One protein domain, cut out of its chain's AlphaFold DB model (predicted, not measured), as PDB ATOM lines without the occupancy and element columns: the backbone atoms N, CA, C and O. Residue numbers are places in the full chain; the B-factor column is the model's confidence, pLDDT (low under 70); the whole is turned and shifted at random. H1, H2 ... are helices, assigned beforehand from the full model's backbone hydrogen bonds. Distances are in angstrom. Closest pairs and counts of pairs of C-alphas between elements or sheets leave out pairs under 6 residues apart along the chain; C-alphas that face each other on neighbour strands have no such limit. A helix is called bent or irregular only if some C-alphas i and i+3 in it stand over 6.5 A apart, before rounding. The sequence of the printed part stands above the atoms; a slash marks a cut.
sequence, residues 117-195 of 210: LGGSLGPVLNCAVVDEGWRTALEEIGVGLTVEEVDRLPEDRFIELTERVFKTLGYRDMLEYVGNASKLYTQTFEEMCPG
ATOM      1  N   LEU A 117     119.194 147.291 179.678       37.62
ATOM      2  CA  LEU A 117     118.395 147.416 178.460       37.62
ATOM      3  C   LEU A 117     117.192 146.454 178.396       37.62
ATOM      4  O   LEU A 117     116.217 146.765 177.731       37.62
ATOM      5  N   GLY A 118     117.219 145.298 179.076       34.72
ATOM      6  CA  GLY A 118     116.237 144.214 178.864       34.72
ATOM      7  C   GLY A 118     115.216 143.937 179.980       34.72
ATOM      8  O   GLY A 118     114.442 142.984 179.863       34.72
ATOM      9  N   GLY A 119     115.226 144.689 181.085       43.28
ATOM     10  CA  GLY A 119     114.373 144.389 182.245       43.28
ATOM     11  C   GLY A 119     114.561 142.961 182.800       43.28
ATOM     12  O   GLY A 119     115.598 142.322 182.609       43.28
ATOM     13  N   SER A 120     113.545 142.427 183.491       36.72
ATOM     14  CA  SER A 120     113.587 141.140 184.222       36.72
ATOM     15  C   SER A 120     113.719 139.875 183.353       36.72
ATOM     16  O   SER A 120     113.957 138.793 183.890       36.72
ATOM     17  N   LEU A 121     113.612 139.993 182.024       36.34
ATOM     18  CA  LEU A 121     113.774 138.897 181.053       36.34
ATOM     19  C   LEU A 121     115.211 138.754 180.522       36.34
ATOM     20  O   LEU A 121     115.601 137.662 180.101       36.34
ATOM     21  N   GLY A 122     116.015 139.820 180.596       43.44
ATOM     22  CA  GLY A 122     117.428 139.817 180.202       43.44
ATOM     23  C   GLY A 122     118.289 138.770 180.929       43.44
ATOM     24  O   GLY A 122     119.062 138.081 180.269       43.44
ATOM     25  N   PRO A 123     118.152 138.569 182.253       45.78
ATOM     26  CA  PRO A 123     118.953 137.587 182.986       45.78
ATOM     27  C   PRO A 123     118.721 136.135 182.539       45.78
ATOM     28  O   PRO A 123     119.675 135.376 182.418       45.78
ATOM     29  N   VAL A 124     117.472 135.748 182.255       42.16
ATOM     30  CA  VAL A 124     117.103 134.346 181.970       42.16
ATOM     31  C   VAL A 124     117.542 133.914 180.571       42.16
ATOM     32  O   VAL A 124     118.057 132.810 180.401       42.16
ATOM     33  N   LEU A 125     117.381 134.787 179.570       49.72
ATOM     34  CA  LEU A 125     117.833 134.515 178.202       49.72
ATOM     35  C   LEU A 125     119.363 134.561 178.084       49.72
ATOM     36  O   LEU A 125     119.937 133.810 177.297       49.72
ATOM     37  N   ASN A 126     120.029 135.378 178.906       61.53
ATOM     38  CA  ASN A 126     121.484 135.483 178.895       61.53
ATOM     39  C   ASN A 126     122.179 134.289 179.554       61.53
ATOM     40  O   ASN A 126     123.239 133.901 179.072       61.53
ATOM     41  N   CYS A 127     121.609 133.669 180.594       63.19
ATOM     42  CA  CYS A 127     122.252 132.515 181.234       63.19
ATOM     43  C   CYS A 127     122.463 131.356 180.249       63.19
ATOM     44  O   CYS A 127     123.580 130.873 180.129       63.19
ATOM     45  N   ALA A 128     121.445 130.989 179.464       70.81
ATOM     46  CA  ALA A 128     121.567 129.888 178.506       70.81
ATOM     47  C   ALA A 128     122.616 130.157 177.409       70.81
ATOM     48  O   ALA A 128     123.355 129.257 177.019       70.81
ATOM     49  N   VAL A 129     122.705 131.401 176.921       72.88
ATOM     50  CA  VAL A 129     123.700 131.793 175.909       72.88
ATOM     51  C   VAL A 129     125.113 131.782 176.492       72.88
ATOM     52  O   VAL A 129     126.051 131.329 175.838       72.88
ATOM     53  N   VAL A 130     125.269 132.249 177.732       74.56
ATOM     54  CA  VAL A 130     126.557 132.245 178.434       74.56
ATOM     55  C   VAL A 130     127.007 130.819 178.746       74.56
ATOM     56  O   VAL A 130     128.174 130.501 178.516       74.56
ATOM     57  N   ASP A 131     126.101 129.955 179.202       81.75
ATOM     58  CA  ASP A 131     126.391 128.549 179.501       81.75
ATOM     59  C   ASP A 131     126.827 127.798 178.237       81.75
ATOM     60  O   ASP A 131     127.807 127.054 178.263       81.75
ATOM     61  N   GLU A 132     126.176 128.059 177.102       82.25
ATOM     62  CA  GLU A 132     126.562 127.484 175.811       82.25
ATOM     63  C   GLU A 132     127.917 128.014 175.315       82.25
ATOM     64  O   GLU A 132     128.732 127.254 174.777       82.25
ATOM     65  N   GLY A 133     128.202 129.301 175.547       84.00
ATOM     66  CA  GLY A 133     129.515 129.893 175.289       84.00
ATOM     67  C   GLY A 133     130.616 129.213 176.103       84.00
ATOM     68  O   GLY A 133     131.652 128.844 175.550       84.00
ATOM     69  N   TRP A 134     130.380 128.990 177.400       85.50
ATOM     70  CA  TRP A 134     131.294 128.241 178.267       85.50
ATOM     71  C   TRP A 134     131.463 126.799 177.801       85.50
ATOM     72  O   TRP A 134     132.595 126.349 177.641       85.50
ATOM     73  N   ARG A 135     130.370 126.085 177.523       88.62
ATOM     74  CA  ARG A 135     130.404 124.694 177.049       88.62
ATOM     75  C   ARG A 135     131.256 124.555 175.786       88.62
ATOM     76  O   ARG A 135     132.144 123.706 175.736       88.62
ATOM     77  N   THR A 136     131.028 125.423 174.801       88.69
ATOM     78  CA  THR A 136     131.772 125.433 173.531       88.69
ATOM     79  C   THR A 136     133.251 125.751 173.753       88.69
ATOM     80  O   THR A 136     134.128 125.106 173.183       88.69
ATOM     81  N   ALA A 137     133.550 126.718 174.623       85.81
ATOM     82  CA  ALA A 137     134.922 127.093 174.939       85.81
ATOM     83  C   ALA A 137     135.692 125.980 175.660       85.81
ATOM     84  O   ALA A 137     136.863 125.754 175.359       85.81
ATOM     85  N   LEU A 138     135.046 125.280 176.598       89.94
ATOM     86  CA  LEU A 138     135.622 124.141 177.317       89.94
ATOM     87  C   LEU A 138     135.940 122.986 176.360       89.94
ATOM     88  O   LEU A 138     137.022 122.400 176.454       89.94
ATOM     89  N   GLU A 139     135.050 122.724 175.400       92.38
ATOM     90  CA  GLU A 139     135.264 121.752 174.322       92.38
ATOM     91  C   GLU A 139     136.481 122.129 173.454       92.38
ATOM     92  O   GLU A 139     137.352 121.288 173.224       92.38
ATOM     93  N   GLU A 140     136.617 123.403 173.067       92.69
ATOM     94  CA  GLU A 140     137.736 123.906 172.251       92.69
ATOM     95  C   GLU A 140     139.103 123.735 172.938       92.69
ATOM     96  O   GLU A 140     140.089 123.364 172.300       92.69
ATOM     97  N   ILE A 141     139.177 123.965 174.253       95.00
ATOM     98  CA  ILE A 141     140.421 123.793 175.026       95.00
ATOM     99  C   ILE A 141     140.637 122.358 175.529       95.00
ATOM    100  O   ILE A 141     141.600 122.121 176.266       95.00
ATOM    101  N   GLY A 142     139.757 121.420 175.159       94.75
ATOM    102  CA  GLY A 142     139.836 120.008 175.534       94.75
ATOM    103  C   GLY A 142     139.647 119.749 177.031       94.75
ATOM    104  O   GLY A 142     140.224 118.804 177.571       94.75
ATOM    105  N   VAL A 143     138.890 120.601 177.725       91.75
ATOM    106  CA  VAL A 143     138.593 120.460 179.155       91.75
ATOM    107  C   VAL A 143     137.238 119.774 179.309       91.75
ATOM    108  O   VAL A 143     136.198 120.355 179.023       91.75
ATOM    109  N   GLY A 144     137.248 118.530 179.789       91.31
ATOM    110  CA  GLY A 144     136.044 117.724 180.019       91.31
ATOM    111  C   GLY A 144     135.300 118.076 181.309       91.31
ATOM    112  O   GLY A 144     135.009 117.176 182.089       91.31
ATOM    113  N   LEU A 145     135.060 119.365 181.556       87.25
ATOM    114  CA  LEU A 145     134.240 119.847 182.670       87.25
ATOM    115  C   LEU A 145     132.886 120.328 182.149       87.25
ATOM    116  O   LEU A 145     132.797 120.928 181.079       87.25
ATOM    117  N   THR A 146     131.844 120.100 182.934       86.56
ATOM    118  CA  THR A 146     130.532 120.737 182.768       86.56
ATOM    119  C   THR A 146     130.544 122.161 183.329       86.56
ATOM    120  O   THR A 146     131.400 122.515 184.144       86.56
ATOM    121  N   VAL A 147     129.582 122.991 182.916       80.88
ATOM    122  CA  VAL A 147     129.439 124.371 183.418       80.88
ATOM    123  C   VAL A 147     129.237 124.365 184.941       80.88
ATOM    124  O   VAL A 147     129.879 125.128 185.662       80.88
ATOM    125  N   GLU A 148     128.443 123.423 185.456       81.56
ATOM    126  CA  GLU A 148     128.188 123.251 186.889       81.56
ATOM    127  C   GLU A 148     129.437 122.834 187.677       81.56
ATOM    128  O   GLU A 148     129.575 123.170 188.857       81.56
ATOM    129  N   GLU A 149     130.344 122.076 187.059       79.12
ATOM    130  CA  GLU A 149     131.624 121.709 187.667       79.12
ATOM    131  C   GLU A 149     132.600 122.882 187.674       79.12
ATOM    132  O   GLU A 149     133.307 123.066 188.667       79.12
ATOM    133  N   VAL A 150     132.605 123.705 186.620       81.75
ATOM    134  CA  VAL A 150     133.402 124.939 186.575       81.75
ATOM    135  C   VAL A 150     132.994 125.896 187.696       81.75
ATOM    136  O   VAL A 150     133.863 126.457 188.361       81.75
ATOM    137  N   ASP A 151     131.698 126.017 187.985       75.62
ATOM    138  CA  ASP A 151     131.195 126.844 189.091       75.62
ATOM    139  C   ASP A 151     131.668 126.383 190.474       75.62
ATOM    140  O   ASP A 151     131.733 127.164 191.427       75.62
ATOM    141  N   ARG A 152     132.020 125.107 190.615       80.44
ATOM    142  CA  ARG A 152     132.513 124.539 191.876       80.44
ATOM    143  C   ARG A 152     134.032 124.594 191.996       80.44
ATOM    144  O   ARG A 152     134.560 124.138 193.012       80.44
ATOM    145  N   LEU A 153     134.735 125.124 190.994       77.12
ATOM    146  CA  LEU A 153     136.187 125.223 191.043       77.12
ATOM    147  C   LEU A 153     136.648 126.187 192.148       77.12
ATOM    148  O   LEU A 153     136.020 127.225 192.379       77.12
ATOM    149  N   PRO A 154     137.783 125.881 192.803       79.31
ATOM    150  CA  PRO A 154     138.520 126.853 193.601       79.31
ATOM    151  C   PRO A 154     138.826 128.123 192.795       79.31
ATOM    152  O   PRO A 154     139.050 128.052 191.587       79.31
ATOM    153  N   GLU A 155     138.849 129.282 193.456       70.81
ATOM    154  CA  GLU A 155     138.972 130.596 192.805       70.81
ATOM    155  C   GLU A 155     140.218 130.719 191.911       70.81
ATOM    156  O   GLU A 155     140.133 131.222 190.793       70.81
ATOM    157  N   ASP A 156     141.358 130.198 192.356       71.25
ATOM    158  CA  ASP A 156     142.614 130.167 191.605       71.25
ATOM    159  C   ASP A 156     142.490 129.364 190.302       71.25
ATOM    160  O   ASP A 156     142.888 129.826 189.229       71.25
ATOM    161  N   ARG A 157     141.864 128.184 190.377       73.25
ATOM    162  CA  ARG A 157     141.609 127.320 189.215       73.25
ATOM    163  C   ARG A 157     140.571 127.910 188.275       73.25
ATOM    164  O   ARG A 157     140.696 127.770 187.059       73.25
ATOM    165  N   PHE A 158     139.563 128.567 188.835       78.50
ATOM    166  CA  PHE A 158     138.547 129.264 188.069       78.50
ATOM    167  C   PHE A 158     139.169 130.402 187.253       78.50
ATOM    168  O   PHE A 158     138.931 130.474 186.049       78.50
ATOM    169  N   ILE A 159     140.007 131.249 187.861       73.38
ATOM    170  CA  ILE A 159     140.688 132.359 187.169       73.38
ATOM    171  C   ILE A 159     141.560 131.833 186.022       73.38
ATOM    172  O   ILE A 159     141.419 132.297 184.890       73.38
ATOM    173  N   GLU A 160     142.395 130.824 186.284       78.00
ATOM    174  CA  GLU A 160     143.262 130.206 185.269       78.00
ATOM    175  C   GLU A 160     142.451 129.670 184.074       78.00
ATOM    176  O   GLU A 160     142.781 129.918 182.909       78.00
ATOM    177  N   LEU A 161     141.364 128.943 184.353       81.56
ATOM    178  CA  LEU A 161     140.495 128.385 183.320       81.56
ATOM    179  C   LEU A 161     139.796 129.486 182.521       81.56
ATOM    180  O   LEU A 161     139.725 129.421 181.295       81.56
ATOM    181  N   THR A 162     139.336 130.523 183.212       78.94
ATOM    182  CA  THR A 162     138.667 131.668 182.607       78.94
ATOM    183  C   THR A 162     139.583 132.380 181.607       78.94
ATOM    184  O   THR A 162     139.175 132.646 180.478       78.94
ATOM    185  N   GLU A 163     140.843 132.649 181.964       79.62
ATOM    186  CA  GLU A 163     141.811 133.286 181.057       79.62
ATOM    187  C   GLU A 163     142.052 132.488 179.770       79.62
ATOM    188  O   GLU A 163     142.371 133.059 178.722       79.62
ATOM    189  N   ARG A 164     141.924 131.160 179.844       84.94
ATOM    190  CA  ARG A 164     142.004 130.270 178.682       84.94
ATOM    191  C   ARG A 164     140.720 130.326 177.862       84.94
ATOM    192  O   ARG A 164     140.802 130.491 176.648       84.94
ATOM    193  N   VAL A 165     139.561 130.264 178.516       83.25
ATOM    194  CA  VAL A 165     138.233 130.349 177.887       83.25
ATOM    195  C   VAL A 165     138.058 131.654 177.108       83.25
ATOM    196  O   VAL A 165     137.656 131.607 175.948       83.25
ATOM    197  N   PHE A 166     138.485 132.803 177.642       79.50
ATOM    198  CA  PHE A 166     138.415 134.094 176.930       79.50
ATOM    199  C   PHE A 166     139.203 134.147 175.614       79.50
ATOM    200  O   PHE A 166     138.948 135.014 174.776       79.50
ATOM    201  N   LYS A 167     140.182 133.256 175.426       83.38
ATOM    202  CA  LYS A 167     141.001 133.192 174.207       83.38
ATOM    203  C   LYS A 167     140.409 132.260 173.151       83.38
ATOM    204  O   LYS A 167     140.893 132.272 172.021       83.38
ATOM    205  N   THR A 168     139.389 131.480 173.493       86.00
ATOM    206  CA  THR A 168     138.732 130.564 172.551       86.00
ATOM    207  C   THR A 168     137.941 131.326 171.500       86.00
ATOM    208  O   THR A 168     137.562 132.485 171.707       86.00
ATOM    209  N   LEU A 169     137.746 130.716 170.338       83.50
ATOM    210  CA  LEU A 169     136.880 131.273 169.305       83.50
ATOM    211  C   LEU A 169     135.421 131.221 169.768       83.50
ATOM    212  O   LEU A 169     134.754 132.251 169.765       83.50
ATOM    213  N   GLY A 170     134.976 130.074 170.292       78.69
ATOM    214  CA  GLY A 170     133.583 129.884 170.714       78.69
ATOM    215  C   GLY A 170     133.101 130.904 171.751       78.69
ATOM    216  O   GLY A 170     132.004 131.450 171.627       78.69
ATOM    217  N   TYR A 171     133.932 131.235 172.746       79.44
ATOM    218  CA  TYR A 171     133.561 132.241 173.746       79.44
ATOM    219  C   TYR A 171     133.541 133.664 173.176       79.44
ATOM    220  O   TYR A 171     132.701 134.476 173.561       79.44
ATOM    221  N   ARG A 172     134.461 133.987 172.258       78.19
ATOM    222  CA  ARG A 172     134.533 135.315 171.629       78.19
ATOM    223  C   ARG A 172     133.353 135.562 170.695       78.19
ATOM    224  O   ARG A 172     132.770 136.641 170.766       78.19
ATOM    225  N   ASP A 173     132.962 134.558 169.918       80.88
ATOM    226  CA  ASP A 173     131.791 134.625 169.041       80.88
ATOM    227  C   ASP A 173     130.500 134.805 169.857       80.88
ATOM    228  O   ASP A 173     129.640 135.609 169.496       80.88
ATOM    229  N   MET A 174     130.385 134.130 171.009       82.94
ATOM    230  CA  MET A 174     129.273 134.342 171.944       82.94
ATOM    231  C   MET A 174     129.233 135.785 172.465       82.94
ATOM    232  O   MET A 174     128.173 136.414 172.441       82.94
ATOM    233  N   LEU A 175     130.374 136.345 172.887       74.38
ATOM    234  CA  LEU A 175     130.447 137.735 173.355       74.38
ATOM    235  C   LEU A 175     130.068 138.736 172.256       74.38
ATOM    236  O   LEU A 175     129.370 139.715 172.529       74.38
ATOM    237  N   GLU A 176     130.511 138.498 171.021       75.00
ATOM    238  CA  GLU A 176     130.151 139.326 169.872       75.00
ATOM    239  C   GLU A 176     128.653 139.237 169.568       75.00
ATOM    240  O   GLU A 176     127.998 140.270 169.411       75.00
ATOM    241  N   TYR A 177     128.093 138.026 169.558       74.62
ATOM    242  CA  TYR A 177     126.665 137.802 169.361       74.62
ATOM    243  C   TYR A 177     125.829 138.545 170.406       74.62
ATOM    244  O   TYR A 177     124.955 139.334 170.043       74.62
ATOM    245  N   VAL A 178     126.123 138.349 171.696       69.62
ATOM    246  CA  VAL A 178     125.402 139.011 172.794       69.62
ATOM    247  C   VAL A 178     125.553 140.529 172.694       69.62
ATOM    248  O   VAL A 178     124.576 141.262 172.844       69.62
ATOM    249  N   GLY A 179     126.755 141.017 172.376       66.75
ATOM    250  CA  GLY A 179     127.010 142.442 172.180       66.75
ATOM    251  C   GLY A 179     126.203 143.042 171.026       66.75
ATOM    252  O   GLY A 179     125.634 144.124 171.171       66.75
ATOM    253  N   ASN A 180     126.118 142.347 169.892       68.50
ATOM    254  CA  ASN A 180     125.364 142.800 168.723       68.50
ATOM    255  C   ASN A 180     123.850 142.718 168.952       68.50
ATOM    256  O   ASN A 180     123.137 143.666 168.627       68.50
ATOM    257  N   ALA A 181     123.368 141.641 169.577       66.06
ATOM    258  CA  ALA A 181     121.968 141.495 169.962       66.06
ATOM    259  C   ALA A 181     121.539 142.596 170.942       66.06
ATOM    260  O   ALA A 181     120.481 143.197 170.764       66.06
ATOM    261  N   SER A 182     122.390 142.924 171.920       61.94
ATOM    262  CA  SER A 182     122.139 144.017 172.862       61.94
ATOM    263  C   SER A 182     122.041 145.368 172.156       61.94
ATOM    264  O   SER A 182     121.121 146.121 172.445       61.94
ATOM    265  N   LYS A 183     122.948 145.675 171.216       62.34
ATOM    266  CA  LYS A 183     122.904 146.933 170.448       62.34
ATOM    267  C   LYS A 183     121.648 147.043 169.591       62.34
ATOM    268  O   LYS A 183     121.018 148.093 169.576       62.34
ATOM    269  N   LEU A 184     121.293 145.964 168.891       61.88
ATOM    270  CA  LEU A 184     120.096 145.926 168.056       61.88
ATOM    271  C   LEU A 184     118.839 146.135 168.902       61.88
ATOM    272  O   LEU A 184     117.943 146.872 168.499       61.88
ATOM    273  N   TYR A 185     118.791 145.525 170.087       60.28
ATOM    274  CA  TYR A 185     117.700 145.736 171.027       60.28
ATOM    275  C   TYR A 185     117.618 147.199 171.479       60.28
ATOM    276  O   TYR A 185     116.543 147.784 171.388       60.28
ATOM    277  N   THR A 186     118.736 147.814 171.890       57.44
ATOM    278  CA  THR A 186     118.781 149.241 172.266       57.44
ATOM    279  C   THR A 186     118.289 150.134 171.138       57.44
ATOM    280  O   THR A 186     117.425 150.972 171.358       57.44
ATOM    281  N   GLN A 187     118.788 149.919 169.922       61.06
ATOM    282  CA  GLN A 187     118.412 150.735 168.775       61.06
ATOM    283  C   GLN A 187     116.919 150.591 168.451       61.06
ATOM    284  O   GLN A 187     116.220 151.585 168.288       61.06
ATOM    285  N   THR A 188     116.408 149.357 168.417       56.84
ATOM    286  CA  THR A 188     114.982 149.104 168.153       56.84
ATOM    287  C   THR A 188     114.114 149.721 169.253       56.84
ATOM    288  O   THR A 188     113.034 150.235 168.984       56.84
ATOM    289  N   PHE A 189     114.581 149.695 170.500       56.25
ATOM    290  CA  PHE A 189     113.895 150.303 171.634       56.25
ATOM    291  C   PHE A 189     113.839 151.836 171.530       56.25
ATOM    292  O   PHE A 189     112.763 152.413 171.682       56.25
ATOM    293  N   GLU A 190     114.959 152.489 171.212       58.91
ATOM    294  CA  GLU A 190     115.026 153.938 170.964       58.91
ATOM    295  C   GLU A 190     114.125 154.362 169.791       58.91
ATOM    296  O   GLU A 190     113.470 155.405 169.853       58.91
ATOM    297  N   GLU A 191     114.047 153.537 168.743       60.78
ATOM    298  CA  GLU A 191     113.192 153.764 167.573       60.78
ATOM    299  C   GLU A 191     111.697 153.572 167.879       60.78
ATOM    300  O   GLU A 191     110.864 154.331 167.381       60.78
ATOM    301  N   MET A 192     111.337 152.575 168.697       51.94
ATOM    302  CA  MET A 192     109.942 152.304 169.070       51.94
ATOM    303  C   MET A 192     109.395 153.310 170.081       51.94
ATOM    304  O   MET A 192     108.190 153.572 170.085       51.94
ATOM    305  N   CYS A 193     110.256 153.885 170.921       52.94
ATOM    306  CA  CYS A 193     109.831 154.780 171.986       52.94
ATOM    307  C   CYS A 193     110.648 156.085 172.033       52.94
ATOM    308  O   CYS A 193     111.331 156.367 173.025       52.94
ATOM    309  N   PRO A 194     110.569 156.915 170.981       50.91
ATOM    310  CA  PRO A 194     111.354 158.136 170.897       50.91
ATOM    311  C   PRO A 194     110.931 159.130 171.987       50.91
ATOM    312  O   PRO A 194     109.794 159.600 172.014       50.91
ATOM    313  N   GLY A 195     111.870 159.486 172.867       53.84
ATOM    314  CA  GLY A 195     111.707 160.577 173.832       53.84
ATOM    315  C   GLY A 195     111.320 160.186 175.260       53.84
ATOM    316  O   GLY A 195     111.117 161.094 176.061       53.84
TER     317      GLY A 195
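This is residues 117 to 195 of the 210 residues of an uncharacterized protein of Ascobolus immersus RN42 (UniProt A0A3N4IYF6). Two long helices, H1 and H4, run side by side in opposite ways, and the short helices H2 and H3 form a small head at the end where H1 finishes and H4 starts. At the far end of H4, residues 190 to 195 stick out free. The printed part has 79 residues with four named helices in the order H1, H2, H3, H4 and no named strand: all helix. It is loose, with a radius of gyration of the C-alphas of 15.4 A and spans of 48 by 24 by 18 A.

Find C-alpha 117 at (118.395, 147.416, 178.460); from there H1, residues 117 to 140, covers 31.1 A, with a kink of 62 degrees near residue 124. It is irregular: C-alphas 117 and 120 are 9.8 A apart. Next come H2, residues 147 to 150, and H3, residues 155 to 165, 14.9 A long. H4, residues 169 to 192, runs 34.2 A to C-alpha 192 at (109.942, 152.304, 169.070).

Start at H1, the hub, which touches the other three helices. H1 and H4 touch at a shallow tilt of 17 degrees, opposite ways; their closest C-alphas, Gly 133 and Tyr 171, are 4.9 A apart. With residues 134 to 138 alone, H1 only just touches H3, with 3 pairs of C-alphas within 8 A, about perpendicular at 81 degrees; the closest, Ala 137 and Val 165, are 5.5 A apart. With residues 131 to 135 alone, H1 only just touches H2, also with 3 pairs; C-alphas 135 and 147 are closest at 6.4 A. H2 and H4 are apart. Every O i to N i+4 pair is within hydrogen-bond range in H3 and H4, 14 of 20 are in H1, and H2 is too short for such a pair.

The C-alphas farthest apart, Gly 144 and Gly 195, are 49.7 A apart. The printed part has no cut and no long link. Look for pLDDT under 70 at residues 117 to 127 and 178 to 195; the mean of the printed part is 71.6.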